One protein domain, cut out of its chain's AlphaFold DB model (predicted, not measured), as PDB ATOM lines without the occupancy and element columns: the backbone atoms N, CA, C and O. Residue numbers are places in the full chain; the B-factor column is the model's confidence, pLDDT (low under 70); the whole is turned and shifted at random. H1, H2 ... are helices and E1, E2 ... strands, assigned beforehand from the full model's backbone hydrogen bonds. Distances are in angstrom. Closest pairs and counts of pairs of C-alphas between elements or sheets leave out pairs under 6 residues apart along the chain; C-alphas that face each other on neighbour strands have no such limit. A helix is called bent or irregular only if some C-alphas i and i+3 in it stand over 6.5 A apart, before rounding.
ATOM      1  N   LYS A   3     -21.853  52.768 -46.427       82.69
ATOM      2  CA  LYS A   3     -20.544  53.275 -46.850       82.69
ATOM      3  C   LYS A   3     -20.338  54.648 -46.217       82.69
ATOM      4  O   LYS A   3     -21.083  55.576 -46.508       82.69
ATOM      5  N   LYS A   4     -19.330  54.779 -45.358       81.38
ATOM      6  CA  LYS A   4     -18.938  56.047 -44.724       81.38
ATOM      7  C   LYS A   4     -17.435  56.207 -44.886       81.38
ATOM      8  O   LYS A   4     -16.694  55.264 -44.617       81.38
ATOM      9  N   ASN A   5     -16.984  57.367 -45.361       82.19
ATOM     10  CA  ASN A   5     -15.562  57.657 -45.598       82.19
ATOM     11  C   ASN A   5     -14.859  56.554 -46.416       82.19
ATOM     12  O   ASN A   5     -13.805  56.050 -46.034       82.19
ATOM     13  N   SER A   6     -15.500  56.115 -47.504       84.25
ATOM     14  CA  SER A   6     -15.020  55.039 -48.388       84.25
ATOM     15  C   SER A   6     -14.854  53.654 -47.745       84.25
ATOM     16  O   SER A   6     -14.331  52.751 -48.394       84.25
ATOM     17  N   ARG A   7     -15.350  53.444 -46.519       84.19
ATOM     18  CA  ARG A   7     -15.343  52.146 -45.830       84.19
ATOM     19  C   ARG A   7     -16.758  51.613 -45.651       84.19
ATOM     20  O   ARG A   7     -17.673  52.361 -45.296       84.19
ATOM     21  N   TYR A   8     -16.924  50.317 -45.886       88.50
ATOM     22  CA  TYR A   8     -18.166  49.616 -45.586       88.50
ATOM     23  C   TYR A   8     -18.228  49.296 -44.097       88.50
ATOM     24  O   TYR A   8     -17.287  48.738 -43.536       88.50
ATOM     25  N   HIS A   9     -19.347  49.648 -43.477       88.38
ATOM     26  CA  HIS A   9     -19.643  49.345 -42.087       88.38
ATOM     27  C   HIS A   9     -20.809  48.361 -42.028       88.38
ATOM     28  O   HIS A   9     -21.830  48.517 -42.715       88.38
ATOM     29  N   VAL A  10     -20.635  47.334 -41.204       89.56
ATOM     30  CA  VAL A  10     -21.645  46.327 -40.891       89.56
ATOM     31  C   VAL A  10     -21.697  46.206 -39.376       89.56
ATOM     32  O   VAL A  10     -20.658  46.204 -38.722       89.56
ATOM     33  N   GLN A  11     -22.907  46.142 -38.837       89.81
ATOM     34  CA  GLN A  11     -23.168  45.957 -37.417       89.81
ATOM     35  C   GLN A  11     -24.057  44.727 -37.251       89.81
ATOM     36  O   GLN A  11     -24.944  44.487 -38.072       89.81
ATOM     37  N   LEU A  12     -23.791  43.955 -36.202       90.00
ATOM     38  CA  LEU A  12     -24.624  42.851 -35.750       90.00
ATOM     39  C   LEU A  12     -25.079  43.196 -34.336       90.00
ATOM     40  O   LEU A  12     -24.247  43.336 -33.444       90.00
ATOM     41  N   LEU A  13     -26.386  43.345 -34.151       91.75
ATOM     42  CA  LEU A  13     -26.977  43.625 -32.851       91.75
ATOM     43  C   LEU A  13     -27.512  42.327 -32.248       91.75
ATOM     44  O   LEU A  13     -28.326  41.640 -32.865       91.75
ATOM     45  N   LEU A  14     -27.060  42.003 -31.037       90.25
ATOM     46  CA  LEU A  14     -27.577  40.886 -30.253       90.25
ATOM     47  C   LEU A  14     -28.494  41.428 -29.158       90.25
ATOM     48  O   LEU A  14     -28.065  42.208 -28.312       90.25
ATOM     49  N   LEU A  15     -29.753  40.994 -29.177       91.94
ATOM     50  CA  LEU A  15     -30.765  41.375 -28.197       91.94
ATOM     51  C   LEU A  15     -31.183  40.156 -27.382       91.94
ATOM     52  O   LEU A  15     -31.385  39.065 -27.911       91.94
ATOM     53  N   GLY A  16     -31.348  40.350 -26.081       90.50
ATOM     54  CA  GLY A  16     -31.746  39.298 -25.158       90.50
ATOM     55  C   GLY A  16     -32.226  39.902 -23.849       90.50
ATOM     56  O   GLY A  16     -31.679  40.893 -23.377       90.50
ATOM     57  N   LYS A  17     -33.261  39.303 -23.254       92.19
ATOM     58  CA  LYS A  17     -33.823  39.780 -21.979       92.19
ATOM     59  C   LYS A  17     -32.882  39.534 -20.798       92.19
ATOM     60  O   LYS A  17     -32.951  40.247 -19.803       92.19
ATOM     61  N   ASN A  18     -32.022  38.519 -20.898       95.25
ATOM     62  CA  ASN A  18     -31.073  38.158 -19.856       95.25
ATOM     63  C   ASN A  18     -29.650  38.566 -20.256       95.25
ATOM     64  O   ASN A  18     -29.040  37.971 -21.148       95.25
ATOM     65  N   ARG A  19     -29.105  39.544 -19.529       93.12
ATOM     66  CA  ARG A  19     -27.735  40.030 -19.702       93.12
ATOM     67  C   ARG A  19     -26.695  38.916 -19.553       93.12
ATOM     68  O   ARG A  19     -25.780  38.826 -20.363       93.12
ATOM     69  N   GLN A  20     -26.826  38.052 -18.548       95.19
ATOM     70  CA  GLN A  20     -25.842  36.996 -18.284       95.19
ATOM     71  C   GLN A  20     -25.752  36.006 -19.445       95.19
ATOM     72  O   GLN A  20     -24.657  35.605 -19.830       95.19
ATOM     73  N   GLN A  21     -26.894  35.665 -20.043       94.62
ATOM     74  CA  GLN A  21     -26.936  34.782 -21.204       94.62
ATOM     75  C   GLN A  21     -26.247  35.414 -22.420       94.62
ATOM     76  O   GLN A  21     -25.460  34.743 -23.084       94.62
ATOM     77  N   LEU A  22     -26.477  36.707 -22.682       94.75
ATOM     78  CA  LEU A  22     -25.781  37.423 -23.759       94.75
ATOM     79  C   LEU A  22     -24.268  37.446 -23.535       94.75
ATOM     80  O   LEU A  22     -23.509  37.128 -24.448       94.75
ATOM     81  N   HIS A  23     -23.823  37.755 -22.317       94.81
ATOM     82  CA  HIS A  23     -22.400  37.731 -21.976       94.81
ATOM     83  C   HIS A  23     -21.795  36.328 -22.116       94.81
ATOM     84  O   HIS A  23     -20.670  36.197 -22.592       94.81
ATOM     85  N   HIS A  24     -22.532  35.275 -21.749       94.88
ATOM     86  CA  HIS A  24     -22.078  33.897 -21.927       94.88
ATOM     87  C   HIS A  24     -21.847  33.567 -23.407       94.88
ATOM     88  O   HIS A  24     -20.777  33.078 -23.770       94.88
ATOM     89  N   VAL A  25     -22.815  33.908 -24.265       92.56
ATOM     90  CA  VAL A  25     -22.706  33.727 -25.720       92.56
ATOM     91  C   VAL A  25     -21.528  34.525 -26.281       92.56
ATOM     92  O   VAL A  25     -20.719  33.981 -27.029       92.56
ATOM     93  N   LEU A  26     -21.386  35.795 -25.891       93.19
ATOM     94  CA  LEU A  26     -20.288  36.652 -26.347       93.19
ATOM     95  C   LEU A  26     -18.917  36.098 -25.948       93.19
ATOM     96  O   LEU A  26     -18.013  36.074 -26.780       93.19
ATOM     97  N   ASN A  27     -18.768  35.596 -24.721       92.44
ATOM     98  CA  ASN A  27     -17.512  35.007 -24.252       92.44
ATOM     99  C   ASN A  27     -17.103  33.775 -25.071       92.44
ATOM    100  O   ASN A  27     -15.918  33.581 -25.332       92.44
ATOM    101  N   GLN A  28     -18.070  32.960 -25.493       92.00
ATOM    102  CA  GLN A  28     -17.810  31.780 -26.321       92.00
ATOM    103  C   GLN A  28     -17.532  32.143 -27.782       92.00
ATOM    104  O   GLN A  28     -16.701  31.512 -28.429       92.00
ATOM    105  N   TRP A  29     -18.225  33.151 -28.307       90.62
ATOM    106  CA  TRP A  29     -18.212  33.474 -29.732       90.62
ATOM    107  C   TRP A  29     -17.096  34.445 -30.135       90.62
ATOM    108  O   TRP A  29     -16.556  34.337 -31.237       90.62
ATOM    109  N   TRP A  30     -16.704  35.374 -29.260       91.25
ATOM    110  CA  TRP A  30     -15.802  36.470 -29.628       91.25
ATOM    111  C   TRP A  30     -14.394  36.008 -30.022       91.25
ATOM    112  O   TRP A  30     -13.866  36.438 -31.047       91.25
ATOM    113  N   GLN A  31     -13.793  35.100 -29.250       90.88
ATOM    114  CA  GLN A  31     -12.448  34.590 -29.548       90.88
ATOM    115  C   GLN A  31     -12.385  33.858 -30.907       90.88
ATOM    116  O   GLN A  31     -11.524  34.206 -31.718       90.88
ATOM    117  N   PRO A  32     -13.313  32.932 -31.234       91.31
ATOM    118  CA  PRO A  32     -13.393  32.334 -32.568       91.31
ATOM    119  C   PRO A  32     -13.501  33.343 -33.713       91.31
ATOM    120  O   PRO A  32     -12.892  33.148 -34.762       91.31
ATOM    121  N   VAL A  33     -14.252  34.429 -33.525       90.00
ATOM    122  CA  VAL A  33     -14.447  35.461 -34.557       90.00
ATOM    123  C   VAL A  33     -13.156  36.199 -34.864       90.00
ATOM    124  O   VAL A  33     -12.842  36.421 -36.033       90.00
ATOM    125  N   LEU A  34     -12.389  36.544 -33.830       89.38
ATOM    126  CA  LEU A  34     -11.073  37.157 -34.000       89.38
ATOM    127  C   LEU A  34     -10.078  36.209 -34.682       89.38
ATOM    128  O   LEU A  34      -9.182  36.673 -35.386       89.38
ATOM    129  N   ALA A  35     -10.250  34.896 -34.511       90.81
ATOM    130  CA  ALA A  35      -9.413  33.870 -35.127       90.81
ATOM    131  C   ALA A  35      -9.774  33.559 -36.595       90.81
ATOM    132  O   ALA A  35      -9.059  32.796 -37.248       90.81
ATOM    133  N   LEU A  36     -10.859  34.125 -37.140       90.44
ATOM    134  CA  LEU A  36     -11.239  33.885 -38.533       90.44
ATOM    135  C   LEU A  36     -10.155  34.415 -39.493       90.44
ATOM    136  O   LEU A  36      -9.695  35.546 -39.327       90.44
ATOM    137  N   PRO A  37      -9.813  33.689 -40.575       87.62
ATOM    138  CA  PRO A  37      -8.782  34.124 -41.527       87.62
ATOM    139  C   PRO A  37      -9.048  35.513 -42.127       87.62
ATOM    140  O   PRO A  37      -8.130  36.299 -42.356       87.62
ATOM    141  N   ASN A  38     -10.327  35.839 -42.331       87.75
ATOM    142  CA  ASN A  38     -10.764  37.112 -42.900       87.75
ATOM    143  C   ASN A  38     -10.772  38.262 -41.882       87.75
ATOM    144  O   ASN A  38     -10.805  39.424 -42.286       87.75
ATOM    145  N   ALA A  39     -10.716  37.970 -40.575       82.31
ATOM    146  CA  ALA A  39     -10.759  38.987 -39.526       82.31
ATOM    147  C   ALA A  39      -9.548  39.927 -39.578       82.31
ATOM    148  O   ALA A  39      -9.686  41.107 -39.268       82.31
ATOM    149  N   LYS A  40      -8.389  39.456 -40.067       81.88
ATOM    150  CA  LYS A  40      -7.169  40.269 -40.233       81.88
ATOM    151  C   LYS A  40      -7.382  41.514 -41.107       81.88
ATOM    152  O   LYS A  40      -6.690  42.512 -40.930       81.88
ATOM    153  N   TYR A  41      -8.324  41.459 -42.047       85.50
ATOM    154  CA  TYR A  41      -8.610  42.557 -42.975       85.50
ATOM    155  C   TYR A  41      -9.754  43.463 -42.499       85.50
ATOM    156  O   TYR A  41     -10.108  44.423 -43.184       85.50
ATOM    157  N   LEU A  42     -10.341  43.168 -41.336       87.25
ATOM    158  CA  LEU A  42     -11.499  43.864 -40.793       87.25
ATOM    159  C   LEU A  42     -11.134  44.577 -39.492       87.25
ATOM    160  O   LEU A  42     -10.429  44.050 -38.638       87.25
TER     161      LEU A  42
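This is residues 3 to 42 of the 53 residues of the protein "Helicase PriA" of Psychrobacter sp. JCM 18903 (UniProt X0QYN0). The model is a flat, open V: one arm is the strand E1 with the stretched link after it, the other is the long helix H1, and the chain folds back between them near residues 16 to 18. The short helix H2 makes a small turn at the far end of the H1 arm, residues 3 to 8 form a small hook at the far end of the other arm, and the space between the arms is open. The printed part has 40 residues, with one named strand and two named helices in the order E1, H1, H2, and its class is mostly helix. The whole is only just loose, close to extended, with a radius of gyration of the C-alphas of 13.4 A and spans of 37 by 22 by 8 A.

The printed part begins at Lys 3, and strand E1 follows as residues 7 to 9, with C-alpha 7 at (-15.343, 52.146, -45.830). Helix H1 is residues 19 to 34, 22.1 A from first to last C-alpha, and its C-alpha 19 is at (-27.735, 40.030, -19.702). H1 has a kink of 32 degrees near residue 28 and is only just irregular: C-alphas 28 and 31 are 6.9 A apart. Helix H2 is residues 37 to 41, and its C-alpha 41 is at (-8.610, 42.557, -42.975). H2 is neither bent nor irregular, but only just: C-alphas 37 and 40 are 6.5 A apart.

E1 pairs with no named strand, but residues 3 to 4 pair with residues 7 to 8 of E1, antiparallel. E1 and H1 are apart, and E1 and H2 are apart too. H1 and H2 are close but not clearly touching, with 2 pairs of C-alphas within 8 A; their closest C-alphas are those of Val 33 and Ala 39, 7.1 A apart. Their centres are 18.7 A apart. In H1, 10 of 12 O i to N i+4 pairs are within hydrogen-bond range; in H2 it is 0 of 1, beside 1 of 2 O i to N i+3 pairs.

The two C-alphas farthest apart are those of Ser 6 and Asn 18, at 36.8 A, while the first and last printed C-alphas, of Lys 3 and Leu 42, are 14.4 A apart. The link from E1 to H1 has 9 residues and is short, and the link from H1 to H2 has 2 residues and is tight. Residues 3 to 8 stand free, and so do residues 15 to 21, of which 19 to 21 belong to H1. The printed part has no cut. Its mean pLDDT is 89.7, and no printed residue is under 70.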